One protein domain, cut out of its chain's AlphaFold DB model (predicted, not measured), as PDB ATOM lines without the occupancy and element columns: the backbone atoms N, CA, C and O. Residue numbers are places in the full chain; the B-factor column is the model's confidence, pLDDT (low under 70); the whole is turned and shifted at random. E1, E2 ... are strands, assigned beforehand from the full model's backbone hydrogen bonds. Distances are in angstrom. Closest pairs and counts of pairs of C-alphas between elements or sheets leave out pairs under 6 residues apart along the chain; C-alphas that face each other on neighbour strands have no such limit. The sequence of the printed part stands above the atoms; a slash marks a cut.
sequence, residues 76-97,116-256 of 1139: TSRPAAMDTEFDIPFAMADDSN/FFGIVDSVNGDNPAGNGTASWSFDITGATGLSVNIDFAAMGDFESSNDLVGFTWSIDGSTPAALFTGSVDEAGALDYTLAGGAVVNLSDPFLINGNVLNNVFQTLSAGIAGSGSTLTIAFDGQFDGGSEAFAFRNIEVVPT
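AT A GLANCE: This is residues 76 to 97 and 116 to 256 of the 1139 residues of the protein "GppA protein" of Symbiodinium necroappetens (UniProt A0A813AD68). Picture a sandwich of two twisted sheets face to face, the larger one, E1 E9 E3 E4 E7, curled like part of a barrel and the smaller one, E8 E2 E10, covering its inside, with their strands at only 16 degrees to each other. A small hairpin, E5 and E6, crosses one end of the sandwich, and in the loop before E1 residues 79 to 85 stick out free. The printed part has 163 residues with no named helix and ten named strands, E1 to E10 in that order along the chain; the class is all strand, though only 76 residues are in named strands. The neighbours in each sheet are antiparallel. The whole is compact, with a radius of gyration of the C-alphas of 16.4 A and spans of 49 by 37 by 30 A.

HOW THE PARTS SIT: Start at residues 76 to 97 and 116 to 129, which hold no named element, and go on to E1, residues 130 to 139, an edge strand of the larger sheet. Its antiparallel neighbour is E9, residues 230 to 239, where N 132 and O 237 are 2.9 A apart. Beside E9 you find E3, residues 165 to 171, with N 168 and O 234 at 2.8 A. E3 forms a hairpin with E4, residues 177 to 184, where N 167 and O 180 are 2.8 A apart. E4 bends by 58 degrees at residue 180, and its pairing is staggered: residues 177 to 181 pair with E3, residues 182 to 184 with E7, residues 206 to 208. Look for N 183 and O 207, 2.9 A apart, at this other edge of the sheet. In the second sheet, the inner strand is E2, residues 146 to 155. Its antiparallel neighbours are the edge strands E10, residues 245 to 255, where N 149 and O 252 are 2.8 A apart, and E8, residues 218 to 224, where N 150 and O 220 are 2.9 A apart. Between the two sheets 39 pairs of C-alphas lie within 10 A; the closest C-alphas of E4 and E8, Leu 179 and Ala 222, are 6.3 A apart. The hairpin of E5, residues 189 to 193, and E6, residues 199 to 203, has N 192 and O 200 at 2.8 A; E6 runs on into E7 across a break of 2 residues, at 80 degrees. E1 and E8 are apart.

IN THESE COORDINATES: Find C-alpha 130 at (7.199, 62.762, 160.092); from there E1 runs 31.2 A to C-alpha 139. E2 starts at C-alpha 146 at (20.455, 71.521, 188.405) and covers 29.7 A. Then come E3 with 21.2 A, E4 with 20.6 A, E5 with 13.4 A, E6 with 13.5 A and E7 with 7.1 A. Farther on, E8 measures 19.3 A and E9 29.7 A. E10, the longest strand by residues, runs 31.2 A to C-alpha 255 at (23.463, 69.149, 190.650).

THE WHOLE: The two C-alphas farthest apart are those of Gly 142 and Ala 198, 49.4 A. Residues 98 to 115 are cut out, and C-alphas 97 and 116 stand 15.4 A apart across the cut. Between the named strands you meet no long link; E1 to E2, E2 to E3 and E7 to E8 are short, and the others are tight. Read the B-factor column: the mean pLDDT of the printed part is 70.7, and 64 residues are under 70, among them residues 76 to 97, 116 to 135 and 137 to 143.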
ATOM      1  N   THR A  76      17.332  57.972 182.495       33.31
ATOM      2  CA  THR A  76      16.295  57.275 181.711       33.31
ATOM      3  C   THR A  76      16.892  56.453 180.563       33.31
ATOM      4  O   THR A  76      17.830  56.858 179.878       33.31
ATOM      5  N   SER A  77      16.345  55.252 180.353       34.66
ATOM      6  CA  SER A  77      16.593  54.403 179.181       34.66
ATOM      7  C   SER A  77      15.389  53.478 178.949       34.66
ATOM      8  O   SER A  77      14.649  53.181 179.890       34.66
ATOM      9  N   ARG A  78      15.154  53.063 177.696       33.25
ATOM     10  CA  ARG A  78      13.932  52.351 177.267       33.25
ATOM     11  C   ARG A  78      13.677  51.072 178.100       33.25
ATOM     12  O   ARG A  78      14.566  50.212 178.148       33.25
ATOM     13  N   PRO A  79      12.499  50.898 178.739       31.83
ATOM     14  CA  PRO A  79      12.105  49.642 179.388       31.83
ATOM     15  C   PRO A  79      11.985  48.477 178.391       31.83
ATOM     16  O   PRO A  79      11.886  48.690 177.190       31.83
ATOM     17  N   ALA A  80      12.000  47.235 178.887       32.66
ATOM     18  CA  ALA A  80      11.926  46.030 178.044       32.66
ATOM     19  C   ALA A  80      10.509  45.436 177.893       32.66
ATOM     20  O   ALA A  80      10.348  44.468 177.162       32.66
ATOM     21  N   ALA A  81       9.511  45.975 178.599       29.11
ATOM     22  CA  ALA A  81       8.132  45.496 178.563       29.11
ATOM     23  C   ALA A  81       7.170  46.659 178.842       29.11
ATOM     24  O   ALA A  81       7.035  47.097 179.986       29.11
ATOM     25  N   MET A  82       6.548  47.172 177.783       26.11
ATOM     26  CA  MET A  82       5.385  48.058 177.821       26.11
ATOM     27  C   MET A  82       4.725  47.996 176.442       26.11
ATOM     28  O   MET A  82       5.238  48.572 175.486       26.11
ATOM     29  N   ASP A  83       3.621  47.257 176.345       32.38
ATOM     30  CA  ASP A  83       2.677  47.413 175.242       32.38
ATOM     31  C   ASP A  83       1.848  48.682 175.477       32.38
ATOM     32  O   ASP A  83       1.445  48.958 176.608       32.38
ATOM     33  N   THR A  84       1.535  49.387 174.387       32.19
ATOM     34  CA  THR A  84       0.709  50.610 174.296       32.19
ATOM     35  C   THR A  84       1.259  51.900 174.940       32.19
ATOM     36  O   THR A  84       1.769  51.910 176.053       32.19
ATOM     37  N   GLU A  85       1.098  53.001 174.190       30.56
ATOM     38  CA  GLU A  85       1.228  54.419 174.585       30.56
ATOM     39  C   GLU A  85       2.592  54.896 175.145       30.56
ATOM     40  O   GLU A  85       2.758  55.203 176.323       30.56
ATOM     41  N   PHE A  86       3.545  55.092 174.223       29.17
ATOM     42  CA  PHE A  86       4.534  56.181 174.279       29.17
ATOM     43  C   PHE A  86       4.400  57.025 172.999       29.17
ATOM     44  O   PHE A  86       4.284  56.455 171.919       29.17
ATOM     45  N   ASP A  87       4.474  58.357 173.105       36.53
ATOM     46  CA  ASP A  87       4.257  59.293 171.978       36.53
ATOM     47  C   ASP A  87       5.447  59.449 171.002       36.53
ATOM     48  O   ASP A  87       5.394  60.274 170.088       36.53
ATOM     49  N   ILE A  88       6.501  58.632 171.144       37.19
ATOM     50  CA  ILE A  88       7.477  58.429 170.063       37.19
ATOM     51  C   ILE A  88       6.808  57.487 169.054       37.19
ATOM     52  O   ILE A  88       6.551  56.334 169.421       37.19
ATOM     53  N   PRO A  89       6.535  57.909 167.804       38.06
ATOM     54  CA  PRO A  89       5.968  57.012 166.806       38.06
ATOM     55  C   PRO A  89       6.878  55.797 166.614       38.06
ATOM     56  O   PRO A  89       8.095  55.939 166.519       38.06
ATOM     57  N   PHE A  90       6.293  54.598 166.523       37.88
ATOM     58  CA  PHE A  90       7.055  53.374 166.235       37.88
ATOM     59  C   PHE A  90       7.855  53.519 164.927       37.88
ATOM     60  O   PHE A  90       9.002  53.097 164.852       37.88
ATOM     61  N   ALA A  91       7.285  54.238 163.958       41.16
ATOM     62  CA  ALA A  91       7.931  54.697 162.733       41.16
ATOM     63  C   ALA A  91       8.930  55.859 162.965       41.16
ATOM     64  O   ALA A  91       8.819  56.887 162.313       41.16
ATOM     65  N   MET A  92       9.867  55.711 163.911       46.38
ATOM     66  CA  MET A  92      11.120  56.494 164.051       46.38
ATOM     67  C   MET A  92      12.245  55.664 164.712       46.38
ATOM     68  O   MET A  92      13.168  56.189 165.345       46.38
ATOM     69  N   ALA A  93      12.125  54.342 164.635       48.00
ATOM     70  CA  ALA A  93      13.161  53.393 164.993       48.00
ATOM     71  C   ALA A  93      13.114  52.266 163.962       48.00
ATOM     72  O   ALA A  93      12.048  51.683 163.773       48.00
ATOM     73  N   ASP A  94      14.254  51.979 163.338       46.75
ATOM     74  CA  ASP A  94      14.475  50.783 162.518       46.75
ATOM     75  C   ASP A  94      13.844  49.534 163.178       46.75
ATOM     76  O   ASP A  94      14.137  49.205 164.337       46.75
ATOM     77  N   ASP A  95      12.933  48.878 162.450       43.12
ATOM     78  CA  ASP A  95      12.201  47.690 162.899       43.12
ATOM     79  C   ASP A  95      12.722  46.376 162.285       43.12
ATOM     80  O   ASP A  95      12.128  45.312 162.505       43.12
ATOM     81  N   SER A  96      13.881  46.423 161.608       43.25
ATOM     82  CA  SER A  96      14.567  45.286 160.987       43.25
ATOM     83  C   SER A  96      15.122  44.300 162.032       43.25
ATOM     84  O   SER A  96      16.311  44.146 162.300       43.25
ATOM     85  N   ASN A  97      14.207  43.539 162.632       37.06
ATOM     86  CA  ASN A  97      14.441  42.597 163.729       37.06
ATOM     87  C   ASN A  97      15.166  41.297 163.285       37.06
ATOM     88  O   ASN A  97      14.903  40.204 163.793       37.06
ATOM     89  N   PHE A 116      19.070  53.204 173.035       56.72
ATOM     90  CA  PHE A 116      19.049  54.487 172.342       56.72
ATOM     91  C   PHE A 116      17.608  54.913 172.044       56.72
ATOM     92  O   PHE A 116      16.675  54.113 172.173       56.72
ATOM     93  N   PHE A 117      17.446  56.171 171.652       58.84
ATOM     94  CA  PHE A 117      16.207  56.760 171.156       58.84
ATOM     95  C   PHE A 117      16.520  57.518 169.857       58.84
ATOM     96  O   PHE A 117      17.516  58.243 169.812       58.84
ATOM     97  N   GLY A 118      15.688  57.319 168.828       57.41
ATOM     98  CA  GLY A 118      16.036  57.615 167.434       57.41
ATOM     99  C   GLY A 118      17.062  56.612 166.896       57.41
ATOM    100  O   GLY A 118      18.154  56.502 167.452       57.41
ATOM    101  N   ILE A 119      16.685  55.844 165.870       57.31
ATOM    102  CA  ILE A 119      17.603  55.098 164.990       57.31
ATOM    103  C   ILE A 119      16.970  55.102 163.596       57.31
ATOM    104  O   ILE A 119      15.812  54.716 163.448       57.31
ATOM    105  N   VAL A 120      17.738  55.560 162.612       56.88
ATOM    106  CA  VAL A 120      17.339  55.819 161.224       56.88
ATOM    107  C   VAL A 120      18.511  55.325 160.358       56.88
ATOM    108  O   VAL A 120      19.659  55.669 160.657       56.88
ATOM    109  N   ASP A 121      18.260  54.437 159.390       54.16
ATOM    110  CA  ASP A 121      19.292  53.728 158.616       54.16
ATOM    111  C   ASP A 121      19.680  54.476 157.331       54.16
ATOM    112  O   ASP A 121      18.993  54.454 156.311       54.16
ATOM    113  N   SER A 122      20.866  55.077 157.345       52.81
ATOM    114  CA  SER A 122      21.490  55.722 156.181       52.81
ATOM    115  C   SER A 122      21.774  54.803 154.969       52.81
ATOM    116  O   SER A 122      22.209  55.300 153.931       52.81
ATOM    117  N   VAL A 123      21.615  53.475 155.080       50.53
ATOM    118  CA  VAL A 123      22.088  52.498 154.077       50.53
ATOM    119  C   VAL A 123      20.979  51.937 153.182       50.53
ATOM    120  O   VAL A 123      21.232  51.691 151.997       50.53
ATOM    121  N   ASN A 124      19.775  51.695 153.711       53.31
ATOM    122  CA  ASN A 124      18.712  50.980 152.992       53.31
ATOM    123  C   ASN A 124      17.682  51.896 152.281       53.31
ATOM    124  O   ASN A 124      17.122  51.491 151.256       53.31
ATOM    125  N   GLY A 125      17.476  53.126 152.770       51.78
ATOM    126  CA  GLY A 125      16.484  54.082 152.267       51.78
ATOM    127  C   GLY A 125      15.018  53.811 152.653       51.78
ATOM    128  O   GLY A 125      14.135  54.224 151.899       51.78
ATOM    129  N   ASP A 126      14.729  53.128 153.769       55.56
ATOM    130  CA  ASP A 126      13.362  52.936 154.307       55.56
ATOM    131  C   ASP A 126      12.988  53.875 155.475       55.56
ATOM    132  O   ASP A 126      11.959  53.701 156.136       55.56
ATOM    133  N   ASN A 127      13.777  54.935 155.654       61.34
ATOM    134  CA  ASN A 127      13.670  55.893 156.750       61.34
ATOM    135  C   ASN A 127      12.292  56.583 156.844       61.34
ATOM    136  O   ASN A 127      11.806  57.169 155.871       61.34
ATOM    137  N   PRO A 128      11.637  56.548 158.020       55.38
ATOM    138  CA  PRO A 128      10.271  57.034 158.161       55.38
ATOM    139  C   PRO A 128      10.198  58.550 158.403       55.38
ATOM    140  O   PRO A 128      10.684  59.074 159.403       55.38
ATOM    141  N   ALA A 129       9.505  59.245 157.501       63.50
ATOM    142  CA  ALA A 129       9.236  60.679 157.574       63.50
ATOM    143  C   ALA A 129       8.130  61.043 158.586       63.50
ATOM    144  O   ALA A 129       7.108  60.353 158.681       63.50
ATOM    145  N   GLY A 130       8.259  62.190 159.260       68.06
ATOM    146  CA  GLY A 130       7.199  62.762 160.092       68.06
ATOM    147  C   GLY A 130       7.685  63.673 161.219       68.06
ATOM    148  O   GLY A 130       8.825  64.127 161.245       68.06
ATOM    149  N   ASN A 131       6.794  63.925 162.180       67.94
ATOM    150  CA  ASN A 131       7.116  64.577 163.448       67.94
ATOM    151  C   ASN A 131       7.035  63.546 164.578       67.94
ATOM    152  O   ASN A 131       6.078  62.768 164.636       67.94
ATOM    153  N   GLY A 132       7.977  63.590 165.517       64.75
ATOM    154  CA  GLY A 132       7.948  62.753 166.712       64.75
ATOM    155  C   GLY A 132       8.367  63.512 167.958       64.75
ATOM    156  O   GLY A 132       9.246  64.371 167.925       64.75
ATOM    157  N   THR A 133       7.733  63.179 169.081       66.25
ATOM    158  CA  THR A 133       7.988  63.837 170.366       66.25
ATOM    159  C   THR A 133       8.208  62.804 171.463       66.25
ATOM    160  O   THR A 133       7.841  61.639 171.330       66.25
ATOM    161  N   ALA A 134       8.827  63.211 172.563       65.94
ATOM    162  CA  ALA A 134       8.940  62.388 173.762       65.94
ATOM    163  C   ALA A 134       8.924  63.276 175.002       65.94
ATOM    164  O   ALA A 134       9.274  64.452 174.921       65.94
ATOM    165  N   SER A 135       8.603  62.721 176.172       65.62
ATOM    166  CA  SER A 135       8.850  63.423 177.433       65.62
ATOM    167  C   SER A 135       9.239  62.491 178.579       65.62
ATOM    168  O   SER A 135       8.894  61.309 178.608       65.62
ATOM    169  N   TRP A 136       9.993  63.046 179.527       75.75
ATOM    170  CA  TRP A 136      10.515  62.376 180.714       75.75
ATOM    171  C   TRP A 136      10.371  63.313 181.913       75.75
ATOM    172  O   TRP A 136      10.837  64.450 181.866       75.75
ATOM    173  N   SER A 137       9.756  62.836 182.995       65.31
ATOM    174  CA  SER A 137       9.539  63.616 184.221       65.31
ATOM    175  C   SER A 137      10.366  63.072 185.386       65.31
ATOM    176  O   SER A 137      10.448  61.861 185.588       65.31
ATOM    177  N   PHE A 138      10.956  63.979 186.162       64.88
ATOM    178  CA  PHE A 138      11.896  63.708 187.248       64.88
ATOM    179  C   PHE A 138      11.454  64.450 188.515       64.88
ATOM    180  O   PHE A 138      11.176  65.648 188.452       64.88
ATOM    181  N   ASP A 139      11.436  63.776 189.668       65.00
ATOM    182  CA  ASP A 139      11.268  64.454 190.961       65.00
ATOM    183  C   ASP A 139      12.540  65.259 191.283       65.00
ATOM    184  O   ASP A 139      13.660  64.740 191.251       65.00
ATOM    185  N   ILE A 140      12.357  66.549 191.553       67.94
ATOM    186  CA  ILE A 140      13.399  67.515 191.920       67.94
ATOM    187  C   ILE A 140      13.088  68.211 193.254       67.94
ATOM    188  O   ILE A 140      13.665  69.259 193.555       67.94
ATOM    189  N   THR A 141      12.178  67.657 194.060       66.88
ATOM    190  CA  THR A 141      11.649  68.279 195.281       66.88
ATOM    191  C   THR A 141      12.760  68.655 196.265       66.88
ATOM    192  O   THR A 141      13.364  67.816 196.931       66.88
ATOM    193  N   GLY A 142      13.013  69.962 196.392       56.78
ATOM    194  CA  GLY A 142      14.053  70.513 197.271       56.78
ATOM    195  C   GLY A 142      15.467  70.547 196.674       56.78
ATOM    196  O   GLY A 142      16.388  71.026 197.341       56.78
ATOM    197  N   ALA A 143      15.655  70.104 195.431       60.88
ATOM    198  CA  ALA A 143      16.885  70.314 194.678       60.88
ATOM    199  C   ALA A 143      16.930  71.735 194.080       60.88
ATOM    200  O   ALA A 143      15.911  72.315 193.706       60.88
ATOM    201  N   THR A 144      18.131  72.316 194.001       70.12
ATOM    202  CA  THR A 144      18.369  73.659 193.440       70.12
ATOM    203  C   THR A 144      19.731  73.704 192.753       70.12
ATOM    204  O   THR A 144      20.674  73.064 193.222       70.12
ATOM    205  N   GLY A 145      19.838  74.455 191.652       72.56
ATOM    206  CA  GLY A 145      21.034  74.445 190.803       72.56
ATOM    207  C   GLY A 145      21.224  73.069 190.171       72.56
ATOM    208  O   GLY A 145      22.024  72.267 190.651       72.56
ATOM    209  N   LEU A 146      20.437  72.787 189.133       80.31
ATOM    210  CA  LEU A 146      20.455  71.521 188.405       80.31
ATOM    211  C   LEU A 146      21.078  71.696 187.015       80.31
ATOM    212  O   LEU A 146      21.150  72.801 186.477       80.31
ATOM    213  N   SER A 147      21.514  70.589 186.432       82.25
ATOM    214  CA  SER A 147      21.956  70.458 185.049       82.25
ATOM    215  C   SER A 147      21.386  69.165 184.482       82.25
ATOM    216  O   SER A 147      21.334  68.157 185.185       82.25
ATOM    217  N   VAL A 148      20.987  69.189 183.217       83.19
ATOM    218  CA  VAL A 148      20.705  67.983 182.434       83.19
ATOM    219  C   VAL A 148      21.952  67.634 181.633       83.19
ATOM    220  O   VAL A 148      22.595  68.543 181.105       83.19
ATOM    221  N   ASN A 149      22.260  66.344 181.531       82.88
ATOM    222  CA  ASN A 149      23.195  65.769 180.571       82.88
ATOM    223  C   ASN A 149      22.419  64.859 179.600       82.88
ATOM    224  O   ASN A 149      21.521  64.146 180.045       82.88
ATOM    225  N   ILE A 150      22.752  64.872 178.307       83.12
ATOM    226  CA  ILE A 150      22.227  63.945 177.283       83.12
ATOM    227  C   ILE A 150      23.376  63.579 176.340       83.12
ATOM    228  O   ILE A 150      24.031  64.472 175.812       83.12
ATOM    229  N   ASP A 151      23.616  62.293 176.091       81.44
ATOM    230  CA  ASP A 151      24.566  61.864 175.058       81.44
ATOM    231  C   ASP A 151      23.858  61.854 173.695       81.44
ATOM    232  O   ASP A 151      22.896  61.102 173.524       81.44
ATOM    233  N   PHE A 152      24.336  62.632 172.721       85.56
ATOM    234  CA  PHE A 152      23.732  62.745 171.385       85.56
ATOM    235  C   PHE A 152      24.786  62.617 170.271       85.56
ATOM    236  O   PHE A 152      25.939  63.012 170.447       85.56
ATOM    237  N   ALA A 153      24.391  62.044 169.136       83.19
ATOM    238  CA  ALA A 153      25.174  61.915 167.910       83.19
ATOM    239  C   ALA A 153      24.257  62.049 166.681       83.19
ATOM    240  O   ALA A 153      23.066  61.739 166.762       83.19
ATOM    241  N   ALA A 154      24.826  62.499 165.560       84.69
ATOM    242  CA  ALA A 154      24.121  62.745 164.299       84.69
ATOM    243  C   ALA A 154      25.071  62.569 163.096       84.69
ATOM    244  O   ALA A 154      26.257  62.891 163.204       84.69
ATOM    245  N   MET A 155      24.570  62.054 161.973       82.81
ATOM    246  CA  MET A 155      25.306  61.813 160.727       82.81
ATOM    247  C   MET A 155      24.344  61.756 159.536       82.81
ATOM    248  O   MET A 155      23.419  60.957 159.548       82.81
ATOM    249  N   GLY A 156      24.593  62.568 158.513       81.06
ATOM    250  CA  GLY A 156      23.687  62.760 157.382       81.06
ATOM    251  C   GLY A 156      23.951  64.097 156.698       81.06
ATOM    252  O   GLY A 156      24.777  64.878 157.178       81.06
ATOM    253  N   ASP A 157      23.240  64.333 155.604       81.75
ATOM    254  CA  ASP A 157      23.169  65.564 154.822       81.75
ATOM    255  C   ASP A 157      21.855  66.313 155.135       81.75
ATOM    256  O   ASP A 157      20.904  66.295 154.364       81.75
ATOM    257  N   PHE A 158      21.796  66.927 156.323       84.62
ATOM    258  CA  PHE A 158      20.567  67.453 156.937       84.62
ATOM    259  C   PHE A 158      20.051  68.725 156.251       84.62
ATOM    260  O   PHE A 158      20.827  69.642 155.993       84.62
ATOM    261  N   GLU A 159      18.732  68.869 156.087       82.12
ATOM    262  CA  GLU A 159      18.118  70.059 155.485       82.12
ATOM    263  C   GLU A 159      17.473  70.977 156.537       82.12
ATOM    264  O   GLU A 159      16.594  70.579 157.309       82.12
ATOM    265  N   SER A 160      17.849  72.266 156.555       76.50
ATOM    266  CA  SER A 160      17.419  73.213 157.612       76.50
ATOM    267  C   SER A 160      15.907  73.481 157.645       76.50
ATOM    268  O   SER A 160      15.380  74.015 158.626       76.50
ATOM    269  N   SER A 161      15.211  73.111 156.567       73.44
ATOM    270  CA  SER A 161      13.767  73.259 156.415       73.44
ATOM    271  C   SER A 161      12.950  72.098 156.998       73.44
ATOM    272  O   SER A 161      11.778  72.316 157.320       73.44
ATOM    273  N   ASN A 162      13.556  70.915 157.171       69.38
ATOM    274  CA  ASN A 162      12.860  69.687 157.556       69.38
ATOM    275  C   ASN A 162      13.454  68.994 158.791       69.38
ATOM    276  O   ASN A 162      12.685  68.656 159.690       69.38
ATOM    277  N   ASP A 163      14.775  68.827 158.885       75.00
ATOM    278  CA  ASP A 163      15.395  67.860 159.812       75.00
ATOM    279  C   ASP A 163      15.808  68.486 161.148       75.00
ATOM    280  O   ASP A 163      16.925  68.338 161.649       75.00
ATOM    281  N   LEU A 164      14.895  69.264 161.732       79.19
ATOM    282  CA  LEU A 164      15.137  69.993 162.972       79.19
ATOM    283  C   LEU A 164      14.699  69.187 164.196       79.19
ATOM    284  O   LEU A 164      13.516  68.931 164.414       79.19
ATOM    285  N   VAL A 165      15.675  68.879 165.053       81.62
ATOM    286  CA  VAL A 165      15.492  68.225 166.357       81.62
ATOM    287  C   VAL A 165      15.926  69.113 167.519       81.62
ATOM    288  O   VAL A 165      16.874  69.895 167.424       81.62
ATOM    289  N   GLY A 166      15.264  68.970 168.664       84.50
ATOM    290  CA  GLY A 166      15.594  69.720 169.868       84.50
ATOM    291  C   GLY A 166      15.039  69.114 171.151       84.50
ATOM    292  O   GLY A 166      14.224  68.195 171.155       84.50
ATOM    293  N   PHE A 167      15.489  69.672 172.272       89.50
ATOM    294  CA  PHE A 167      14.981  69.360 173.600       89.50
ATOM    295  C   PHE A 167      14.476  70.626 174.290       89.50
ATOM    296  O   PHE A 167      15.099  71.690 174.214       89.50
ATOM    297  N   THR A 168      13.384  70.498 175.038       89.94
ATOM    298  CA  THR A 168      12.822  71.538 175.908       89.94
ATOM    299  C   THR A 168      12.695  71.035 177.347       89.94
ATOM    300  O   THR A 168      12.837  69.841 177.616       89.94
ATOM    301  N   TRP A 169      12.456  71.939 178.296       92.50
ATOM    302  CA  TRP A 169      12.220  71.602 179.698       92.50
ATOM    303  C   TRP A 169      11.201  72.535 180.362       92.50
ATOM    304  O   TRP A 169      11.058  73.697 179.980       92.50
ATOM    305  N   SER A 170      10.522  72.046 181.398       89.25
ATOM    306  CA  SER A 170       9.659  72.836 182.285       89.25
ATOM    307  C   SER A 170       9.716  72.323 183.726       89.25
ATOM    308  O   SER A 170      10.099  71.182 183.975       89.25
ATOM    309  N   ILE A 171       9.345  73.166 184.692       85.44
ATOM    310  CA  ILE A 171       9.188  72.767 186.099       85.44
ATOM    311  C   ILE A 171       7.729  72.961 186.514       85.44
ATOM    312  O   ILE A 171       7.136  74.000 186.233       85.44
ATOM    313  N   ASP A 172       7.154  71.955 187.175       84.00
ATOM    314  CA  ASP A 172       5.779  71.938 187.697       84.00
ATOM    315  C   ASP A 172       4.706  72.330 186.654       84.00
ATOM    316  O   ASP A 172       3.682  72.933 186.978       84.00
ATOM    317  N   GLY A 173       4.940  71.995 185.378       77.56
ATOM    318  CA  GLY A 173       4.036  72.318 184.267       77.56
ATOM    319  C   GLY A 173       4.112  73.769 183.769       77.56
ATOM    320  O   GLY A 173       3.183  74.235 183.113       77.56
ATOM    321  N   SER A 174       5.193  74.498 184.071       86.12
ATOM    322  CA  SER A 174       5.464  75.822 183.492       86.12
ATOM    323  C   SER A 174       5.567  75.787 181.959       86.12
ATOM    324  O   SER A 174       5.808  74.738 181.364       86.12
ATOM    325  N   THR A 175       5.471  76.950 181.303       86.50
ATOM    326  CA  THR A 175       5.750  77.080 179.862       86.50
ATOM    327  C   THR A 175       7.127  76.483 179.527       86.50
ATOM    328  O   THR A 175       8.103  76.904 180.157       86.50
ATOM    329  N   PRO A 176       7.236  75.532 178.577       86.81
ATOM    330  CA  PRO A 176       8.515  74.938 178.211       86.81
ATOM    331  C   PRO A 176       9.519  75.964 177.676       86.81
ATOM    332  O   PRO A 176       9.177  76.835 176.876       86.81
ATOM    333  N   ALA A 177      10.767  75.836 178.113       90.06
ATOM    334  CA  ALA A 177      11.918  76.582 177.624       90.06
ATOM    335  C   ALA A 177      12.853  75.651 176.839       90.06
ATOM    336  O   ALA A 177      12.920  74.456 177.122       90.06
ATOM    337  N   ALA A 178      13.605  76.182 175.874       89.06
ATOM    338  CA  ALA A 178      14.615  75.398 175.167       89.06
ATOM    339  C   ALA A 178      15.712  74.900 176.130       89.06
ATOM    340  O   ALA A 178      16.171  75.637 177.007       89.06
ATOM    341  N   LEU A 179      16.119  73.643 175.951       88.69
ATOM    342  CA  LEU A 179      17.244  72.998 176.630       88.69
ATOM    343  C   LEU A 179      18.430  72.870 175.661       88.69
ATOM    344  O   LEU A 179      19.542  73.311 175.955       88.69
ATOM    345  N   PHE A 180      18.149  72.315 174.481       91.00
ATOM    346  CA  PHE A 180      19.079  72.132 173.373       91.00
ATOM    347  C   PHE A 180      18.331  72.415 172.066       91.00
ATOM    348  O   PHE A 180      17.296  71.801 171.817       91.00
ATOM    349  N   THR A 181      18.835  73.329 171.241       88.56
ATOM    350  CA  THR A 181      18.225  73.702 169.957       88.56
ATOM    351  C   THR A 181      19.104  73.221 168.811       88.56
ATOM    352  O   THR A 181      20.305  73.509 168.799       88.56
ATOM    353  N   GLY A 182      18.505  72.493 167.869       87.38
ATOM    354  CA  GLY A 182      19.147  72.046 166.639       87.38
ATOM    355  C   GLY A 182      19.222  73.117 165.554       87.38
ATOM    356  O   GLY A 182      18.455  74.081 165.554       87.38
ATOM    357  N   SER A 183      20.168  72.939 164.637       89.25
ATOM    358  CA  SER A 183      20.401  73.791 163.468       89.25
ATOM    359  C   SER A 183      21.328  73.082 162.479       89.25
ATOM    360  O   SER A 183      22.172  72.301 162.907       89.25
ATOM    361  N   VAL A 184      21.223  73.415 161.195       88.50
ATOM    362  CA  VAL A 184      22.075  72.912 160.102       88.50
ATOM    363  C   VAL A 184      23.065  74.001 159.664       88.50
ATOM    364  O   VAL A 184      22.739  75.189 159.747       88.50
ATOM    365  N   ASP A 185      24.258  73.619 159.200       88.62
ATOM    366  CA  ASP A 185      25.208  74.510 158.510       88.62
ATOM    367  C   ASP A 185      25.221  74.217 156.998       88.62
ATOM    368  O   ASP A 185      26.078  73.474 156.529       88.62
ATOM    369  N   GLU A 186      24.291  74.835 156.250       87.31
ATOM    370  CA  GLU A 186      24.072  74.723 154.779       87.31
ATOM    371  C   GLU A 186      25.277  75.152 153.893       87.31
ATOM    372  O   GLU A 186      25.160  75.393 152.687       87.31
ATOM    373  N   ALA A 187      26.438  75.393 154.501       83.25
ATOM    374  CA  ALA A 187      27.692  75.734 153.837       83.25
ATOM    375  C   ALA A 187      28.862  74.838 154.292       83.25
ATOM    376  O   ALA A 187      30.011  75.071 153.891       83.25
ATOM    377  N   GLY A 188      28.585  73.853 155.150       83.31
ATOM    378  CA  GLY A 188      29.552  72.957 155.765       83.31
ATOM    379  C   GLY A 188      29.662  71.599 155.067       83.31
ATOM    380  O   GLY A 188      28.871  71.233 154.204       83.31
ATOM    381  N   ALA A 189      30.674  70.836 155.468       85.19
ATOM    382  CA  ALA A 189      30.806  69.410 155.177       85.19
ATOM    383  C   ALA A 189      31.673  68.757 156.262       85.19
ATOM    384  O   ALA A 189      32.580  69.405 156.801       85.19
ATOM    385  N   LEU A 190      31.419  67.488 156.585       86.69
ATOM    386  CA  LEU A 190      32.084  66.776 157.677       86.69
ATOM    387  C   LEU A 190      32.506  65.354 157.283       86.69
ATOM    388  O   LEU A 190      31.783  64.635 156.598       86.69
ATOM    389  N   ASP A 191      33.686  64.951 157.762       84.44
ATOM    390  CA  ASP A 191      34.214  63.591 157.633       84.44
ATOM    391  C   ASP A 191      33.720  62.701 158.787       84.44
ATOM    392  O   ASP A 191      34.129  62.853 159.942       84.44
ATOM    393  N   TYR A 192      32.881  61.723 158.457       79.44
ATOM    394  CA  TYR A 192      32.360  60.699 159.361       79.44
ATOM    395  C   TYR A 192      33.196  59.423 159.251       79.44
ATOM    396  O   TYR A 192      33.439  58.931 158.150       79.44
ATOM    397  N   THR A 193      33.650  58.867 160.380       77.50
ATOM    398  CA  THR A 193      34.444  57.621 160.396       77.50
ATOM    399  C   THR A 193      33.564  56.454 160.821       77.50
ATOM    400  O   THR A 193      33.164  56.375 161.981       77.50
ATOM    401  N   LEU A 194      33.253  55.558 159.888       69.06
ATOM    402  CA  LEU A 194      32.345  54.427 160.088       69.06
ATOM    403  C   LEU A 194      32.980  53.351 160.986       69.06
ATOM    404  O   LEU A 194      34.207  53.274 161.103       69.06
ATOM    405  N   ALA A 195      32.174  52.451 161.559       57.53
ATOM    406  CA  ALA A 195      32.668  51.388 162.446       57.53
ATOM    407  C   ALA A 195      33.657  50.424 161.753       57.53
ATOM    408  O   ALA A 195      34.562  49.885 162.393       57.53
ATOM    409  N   GLY A 196      33.543  50.257 160.429       59.47
ATOM    410  CA  GLY A 196      34.516  49.536 159.597       59.47
ATOM    411  C   GLY A 196      35.841  50.276 159.328       59.47
ATOM    412  O   GLY A 196      36.701  49.740 158.632       59.47
ATOM    413  N   GLY A 197      36.019  51.502 159.832       65.19
ATOM    414  CA  GLY A 197      37.208  52.340 159.616       65.19
ATOM    415  C   GLY A 197      37.251  53.087 158.276       65.19
ATOM    416  O   GLY A 197      38.248  53.743 157.977       65.19
ATOM    417  N   ALA A 198      36.192  52.999 157.467       67.50
ATOM    418  CA  ALA A 198      36.010  53.839 156.285       67.50
ATOM    419  C   ALA A 198      35.659  55.281 156.690       67.50
ATOM    420  O   ALA A 198      35.095  55.501 157.759       67.50
ATOM    421  N   VAL A 199      35.964  56.254 155.828       76.50
ATOM    422  CA  VAL A 199      35.603  57.667 156.032       76.50
ATOM    423  C   VAL A 199      34.694  58.123 154.895       76.50
ATOM    424  O   VAL A 199      34.997  57.861 153.730       76.50
ATOM    425  N   VAL A 200      33.597  58.795 155.239       75.75
ATOM    426  CA  VAL A 200      32.619  59.371 154.307       75.75
ATOM    427  C   VAL A 200      32.518  60.868 154.576       75.75
ATOM    428  O   VAL A 200      32.381  61.270 155.728       75.75
ATOM    429  N   ASN A 201      32.588  61.681 153.525       84.31
ATOM    430  CA  ASN A 201      32.360  63.121 153.603       84.31
ATOM    431  C   ASN A 201      30.914  63.407 153.179       84.31
ATOM    432  O   ASN A 201      30.536  63.024 152.071       84.31
ATOM    433  N   LEU A 202      30.127  64.039 154.052       82.50
ATOM    434  CA  LEU A 202      28.762  64.498 153.766       82.50
ATOM    435  C   LEU A 202      28.691  66.018 153.955       82.50
ATOM    436  O   LEU A 202      29.453  66.573 154.754       82.50
ATOM    437  N   SER A 203      27.807  66.678 153.212       84.81
ATOM    438  CA  SER A 203      27.523  68.109 153.371       84.81
ATOM    439  C   SER A 203      26.692  68.379 154.632       84.81
ATOM    440  O   SER A 203      26.287  67.453 155.328       84.81
ATOM    441  N   ASP A 204      26.450  69.658 154.915       89.50
ATOM    442  CA  ASP A 204      25.319  70.137 155.724       89.50
ATOM    443  C   ASP A 204      25.185  69.467 157.117       89.50
ATOM    444  O   ASP A 204      24.131  68.951 157.501       89.50
ATOM    445  N   PRO A 205      26.273  69.446 157.920       89.00
ATOM    446  CA  PRO A 205      26.323  68.689 159.163       89.00
ATOM    447  C   PRO A 205      25.459  69.321 160.261       89.00
ATOM    448  O   PRO A 205      25.429  70.541 160.441       89.00
ATOM    449  N   PHE A 206      24.817  68.478 161.071       90.38
ATOM    450  CA  PHE A 206      23.944  68.936 162.151       90.38
ATOM    451  C   PHE A 206      24.695  69.545 163.346       90.38
ATOM    452  O   PHE A 206      25.746  69.053 163.771       90.38
ATOM    453  N   LEU A 207      24.107  70.573 163.966       89.38
ATOM    454  CA  LEU A 207      24.626  71.243 165.156       89.38
ATOM    455  C   LEU A 207      23.577  71.324 166.268       89.38
ATOM    456  O   LEU A 207      22.423  71.665 166.023       89.38
ATOM    457  N   ILE A 208      24.010  71.148 167.519       88.06
ATOM    458  CA  ILE A 208      23.211  71.465 168.713       88.06
ATOM    459  C   ILE A 208      23.854  72.621 169.482       88.06
ATOM    460  O   ILE A 208      25.028  72.568 169.865       88.06
ATOM    461  N   ASN A 209      23.075  73.678 169.734       83.88
ATOM    462  CA  ASN A 209      23.533  74.921 170.370       83.88
ATOM    463  C   ASN A 209      24.812  75.501 169.709       83.88
ATOM    464  O   ASN A 209      25.648  76.096 170.390       83.88
ATOM    465  N   GLY A 210      24.982  75.299 168.395       80.25
ATOM    466  CA  GLY A 210      26.162  75.720 167.628       80.25
ATOM    467  C   GLY A 210      27.395  74.807 167.727       80.25
ATOM    468  O   GLY A 210      28.460  75.192 167.251       80.25
ATOM    469  N   ASN A 211      27.284  73.615 168.324       83.19
ATOM    470  CA  ASN A 211      28.342  72.597 168.315       83.19
ATOM    471  C   ASN A 211      28.017  71.538 167.260       83.19
ATOM    472  O   ASN A 211      26.947  70.933 167.330       83.19
ATOM    473  N   VAL A 212      28.935  71.305 166.321       88.50
ATOM    474  CA  VAL A 212      28.797  70.285 165.269       88.50
ATOM    475  C   VAL A 212      28.799  68.883 165.884       88.50
ATOM    476  O   VAL A 212      29.740  68.506 166.593       88.50
ATOM    477  N   LEU A 213      27.749  68.112 165.609       88.56
ATOM    478  CA  LEU A 213      27.654  66.704 165.979       88.56
ATOM    479  C   LEU A 213      28.297  65.813 164.912       88.56
ATOM    480  O   LEU A 213      28.477  66.195 163.759       88.56
ATOM    481  N   ASN A 214      28.661  64.601 165.318       85.44
ATOM    482  CA  ASN A 214      29.182  63.563 164.439       85.44
ATOM    483  C   ASN A 214      28.647  62.186 164.861       85.44
ATOM    484  O   ASN A 214      27.893  62.077 165.831       85.44
ATOM    485  N   ASN A 215      29.071  61.121 164.175       75.81
ATOM    486  CA  ASN A 215      28.672  59.738 164.467       75.81
ATOM    487  C   ASN A 215      29.312  59.142 165.743       75.81
ATOM    488  O   ASN A 215      29.427  57.928 165.881       75.81
ATOM    489  N   VAL A 216      29.728  59.985 166.694       79.00
ATOM    490  CA  VAL A 216      30.266  59.586 167.998       79.00
ATOM    491  C   VAL A 216      29.512  60.345 169.082       79.00
ATOM    492  O   VAL A 216      29.466  61.569 169.064       79.00
ATOM    493  N   PHE A 217      28.940  59.628 170.051       78.94
ATOM    494  CA  PHE A 217      28.152  60.223 171.135       78.94
ATOM    495  C   PHE A 217      28.922  61.300 171.911       78.94
ATOM    496  O   PHE A 217      29.937  61.011 172.552       78.94
ATOM    497  N   GLN A 218      28.389  62.523 171.897       83.25
ATOM    498  CA  GLN A 218      28.887  63.673 172.646       83.25
ATOM    499  C   GLN A 218      27.911  64.010 173.780       83.25
ATOM    500  O   GLN A 218      26.707  64.127 173.553       83.25
ATOM    501  N   THR A 219      28.414  64.184 175.005       83.88
ATOM    502  CA  THR A 219      27.579  64.581 176.150       83.88
ATOM    503  C   THR A 219      27.273  66.077 176.092       83.88
ATOM    504  O   THR A 219      28.139  66.915 176.347       83.88
ATOM    505  N   LEU A 220      26.024  66.412 175.789       84.06
ATOM    506  CA  LEU A 220      25.462  67.754 175.864       84.06
ATOM    507  C   LEU A 220      25.040  68.056 177.306       84.06
ATOM    508  O   LEU A 220      24.353  67.242 177.920       84.06
ATOM    509  N   SER A 221      25.388  69.232 177.835       84.19
ATOM    510  CA  SER A 221      25.005  69.654 179.193       84.19
ATOM    511  C   SER A 221      24.355  71.039 179.208       84.19
ATOM    512  O   SER A 221      24.900  71.984 178.636       84.19
ATOM    513  N   ALA A 222      23.224  71.184 179.906       85.25
ATOM    514  CA  ALA A 222      22.499  72.451 180.045       85.25
ATOM    515  C   ALA A 222      21.969  72.667 181.473       85.25
ATOM    516  O   ALA A 222      21.383  71.771 182.082       85.25
ATOM    517  N   GLY A 223      22.161  73.878 182.007       83.75
ATOM    518  CA  GLY A 223      21.729  74.259 183.354       83.75
ATOM    519  C   GLY A 223      20.234  74.583 183.441       83.75
ATOM    520  O   GLY A 223      19.704  75.319 182.613       83.75
ATOM    521  N   ILE A 224      19.574  74.088 184.487       85.56
ATOM    522  CA  ILE A 224      18.142  74.277 184.750       85.56
ATOM    523  C   ILE A 224      17.945  75.403 185.771       85.56
ATOM    524  O   ILE A 224      18.392  75.321 186.920       85.56
ATOM    525  N   ALA A 225      17.255  76.464 185.354       78.12
ATOM    526  CA  ALA A 225      17.083  77.689 186.129       78.12
ATOM    527  C   ALA A 225      15.760  77.691 186.919       78.12
ATOM    528  O   ALA A 225      14.783  78.318 186.513       78.12
ATOM    529  N   GLY A 226      15.723  77.009 188.067       70.62
ATOM    530  CA  GLY A 226      14.546  77.016 188.938       70.62
ATOM    531  C   GLY A 226      14.640  76.099 190.157       70.62
ATOM    532  O   GLY A 226      15.705  75.586 190.501       70.62
ATOM    533  N   SER A 227      13.493  75.918 190.809       74.38
ATOM    534  CA  SER A 227      13.259  74.982 191.912       74.38
ATOM    535  C   SER A 227      11.766  74.661 191.973       74.38
ATOM    536  O   SER A 227      10.964  75.594 191.912       74.38
ATOM    537  N   GLY A 228      11.400  73.393 192.131       75.44
ATOM    538  CA  GLY A 228      10.007  72.940 192.135       75.44
ATOM    539  C   GLY A 228       9.883  71.507 192.642       75.44
ATOM    540  O   GLY A 228      10.744  71.066 193.407       75.44
ATOM    541  N   SER A 229       8.839  70.790 192.220       68.56
ATOM    542  CA  SER A 229       8.654  69.361 192.526       68.56
ATOM    543  C   SER A 229       8.986  68.438 191.353       68.56
ATOM    544  O   SER A 229       9.668  67.441 191.547       68.56
ATOM    545  N   THR A 230       8.570  68.781 190.133       75.94
ATOM    546  CA  THR A 230       8.724  67.936 188.940       75.94
ATOM    547  C   THR A 230       9.422  68.712 187.830       75.94
ATOM    548  O   THR A 230       8.913  69.739 187.392       75.94
ATOM    549  N   LEU A 231      10.563  68.218 187.353       79.56
ATOM    550  CA  LEU A 231      11.211  68.666 186.119       79.56
ATOM    551  C   LEU A 231      10.753  67.752 184.984       79.56
ATOM    552  O   LEU A 231      11.009  66.552 185.037       79.56
ATOM    553  N   THR A 232      10.123  68.305 183.954       80.44
ATOM    554  CA  THR A 232       9.854  67.588 182.702       80.44
ATOM    555  C   THR A 232      10.865  68.032 181.654       80.44
ATOM    556  O   THR A 232      11.099  69.225 181.481       80.44
ATOM    557  N   ILE A 233      11.459  67.071 180.955       82.50
ATOM    558  CA  ILE A 233      12.257  67.259 179.739       82.50
ATOM    559  C   ILE A 233      11.433  66.689 178.589       82.50
ATOM    560  O   ILE A 233      10.839  65.624 178.750       82.50
ATOM    561  N   ALA A 234      11.405  67.355 177.439       78.94
ATOM    562  CA  ALA A 234      10.774  66.839 176.231       78.94
ATOM    563  C   ALA A 234      11.725  66.897 175.032       78.94
ATOM    564  O   ALA A 234      12.560  67.795 174.955       78.94
ATOM    565  N   PHE A 235      11.591  65.937 174.123       83.44
ATOM    566  CA  PHE A 235      12.197  65.934 172.791       83.44
ATOM    567  C   PHE A 235      11.119  66.289 171.768       83.44
ATOM    568  O   PHE A 235       9.978  65.847 171.910       83.44
ATOM    569  N   ASP A 236      11.494  67.055 170.753       79.06
ATOM    570  CA  ASP A 236      10.661  67.405 169.605       79.06
ATOM    571  C   ASP A 236      11.542  67.318 168.351       79.06
ATOM    572  O   ASP A 236      12.702  67.743 168.383       79.06
ATOM    573  N   GLY A 237      11.032  66.705 167.287       76.62
ATOM    574  CA  GLY A 237      11.788  66.457 166.068       76.62
ATOM    575  C   GLY A 237      10.901  66.332 164.839       76.62
ATOM    576  O   GLY A 237       9.809  65.761 164.908       76.62
ATOM    577  N   GLN A 238      11.395  66.857 163.724       76.50
ATOM    578  CA  GLN A 238      10.837  66.708 162.384       76.50
ATOM    579  C   GLN A 238      11.895  66.056 161.479       76.50
ATOM    580  O   GLN A 238      13.087  66.286 161.677       76.50
ATOM    581  N   PHE A 239      11.442  65.214 160.546       74.19
ATOM    582  CA  PHE A 239      12.265  64.362 159.678       74.19
ATOM    583  C   PHE A 239      11.559  64.177 158.331       74.19
ATOM    584  O   PHE A 239      10.346  63.930 158.332       74.19
ATOM    585  N   ASP A 240      12.268  64.237 157.200       70.50
ATOM    586  CA  ASP A 240      11.658  63.956 155.885       70.50
ATOM    587  C   ASP A 240      11.914  62.552 155.305       70.50
ATOM    588  O   ASP A 240      11.216  62.151 154.368       70.50
ATOM    589  N   GLY A 241      12.796  61.766 155.937       64.81
ATOM    590  CA  GLY A 241      13.070  60.369 155.580       64.81
ATOM    591  C   GLY A 241      14.216  60.169 154.579       64.81
ATOM    592  O   GLY A 241      14.205  59.168 153.859       64.81
ATOM    593  N   GLY A 242      15.172  61.099 154.512       67.38
ATOM    594  CA  GLY A 242      16.402  60.999 153.720       67.38
ATOM    595  C   GLY A 242      17.466  60.053 154.307       67.38
ATOM    596  O   GLY A 242      17.172  58.929 154.723       67.38
ATOM    597  N   SER A 243      18.733  60.472 154.282       65.75
ATOM    598  CA  SER A 243      19.915  59.721 154.742       65.75
ATOM    599  C   SER A 243      20.262  59.940 156.231       65.75
ATOM    600  O   SER A 243      21.299  59.458 156.700       65.75
ATOM    601  N   GLU A 244      19.456  60.701 156.975       75.25
ATOM    602  CA  GLU A 244      19.882  61.424 158.181       75.25
ATOM    603  C   GLU A 244      19.736  60.593 159.465       75.25
ATOM    604  O   GLU A 244      18.700  60.565 160.135       75.25
ATOM    605  N   ALA A 245      20.826  59.951 159.883       75.56
ATOM    606  CA  ALA A 245      20.890  59.244 161.151       75.56
ATOM    607  C   ALA A 245      21.066  60.208 162.340       75.56
ATOM    608  O   ALA A 245      21.958  61.058 162.375       75.56
ATOM    609  N   PHE A 246      20.283  60.001 163.398       75.94
ATOM    610  CA  PHE A 246      20.448  60.639 164.707       75.94
ATOM    611  C   PHE A 246      20.136  59.621 165.810       75.94
ATOM    612  O   PHE A 246      19.246  58.787 165.655       75.94
ATOM    613  N   ALA A 247      20.860  59.674 166.932       75.06
ATOM    614  CA  ALA A 247      20.618  58.776 168.064       75.06
ATOM    615  C   ALA A 247      21.060  59.396 169.393       75.06
ATOM    616  O   ALA A 247      22.190  59.878 169.509       75.06
ATOM    617  N   PHE A 248      20.209  59.337 170.426       74.38
ATOM    618  CA  PHE A 248      20.528  59.826 171.777       74.38
ATOM    619  C   PHE A 248      20.336  58.781 172.886       74.38
ATOM    620  O   PHE A 248      19.585  57.811 172.751       74.38
ATOM    621  N   ARG A 249      21.037  58.972 174.012       71.19
ATOM    622  CA  ARG A 249      20.949  58.142 175.228       71.19
ATOM    623  C   ARG A 249      21.282  58.937 176.499       71.19
ATOM    624  O   ARG A 249      21.664  60.100 176.444       71.19
ATOM    625  N   ASN A 250      21.169  58.272 177.652       67.50
ATOM    626  CA  ASN A 250      21.680  58.736 178.948       67.50
ATOM    627  C   ASN A 250      21.183  60.130 179.389       67.50
ATOM    628  O   ASN A 250      21.985  60.955 179.820       67.50
ATOM    629  N   ILE A 251      19.869  60.386 179.330       72.38
ATOM    630  CA  ILE A 251      19.297  61.605 179.925       72.38
ATOM    631  C   ILE A 251      19.448  61.509 181.449       72.38
ATOM    632  O   ILE A 251      18.808  60.672 182.090       72.38
ATOM    633  N   GLU A 252      20.309  62.351 182.016       70.19
ATOM    634  CA  GLU A 252      20.689  62.376 183.431       70.19
ATOM    635  C   GLU A 252      20.447  63.777 184.012       70.19
ATOM    636  O   GLU A 252      20.845  64.780 183.421       70.19
ATOM    637  N   VAL A 253      19.826  63.862 185.193       68.62
ATOM    638  CA  VAL A 253      19.659  65.127 185.933       68.62
ATOM    639  C   VAL A 253      20.610  65.136 187.131       68.62
ATOM    640  O   VAL A 253      20.528  64.254 187.985       68.62
ATOM    641  N   VAL A 254      21.487  66.141 187.223       69.50
ATOM    642  CA  VAL A 254      22.533  66.262 188.260       69.50
ATOM    643  C   VAL A 254      22.574  67.658 188.898       69.50
ATOM    644  O   VAL A 254      22.145  68.629 188.277       69.50
ATOM    645  N   PRO A 255      23.134  67.828 190.111       63.47
ATOM    646  CA  PRO A 255      23.463  69.149 190.650       63.47
ATOM    647  C   PRO A 255      24.556  69.861 189.840       63.47
ATOM    648  O   PRO A 255      25.540  69.243 189.428       63.47
ATOM    649  N   THR A 256      24.445  71.180 189.684       58.72
ATOM    650  CA  THR A 256      25.503  72.018 189.103       58.72
ATOM    651  C   THR A 256      26.783  71.932 189.958       58.72
ATOM    652  O   THR A 256      26.710  72.123 191.175       58.72
TER     653      THR A 256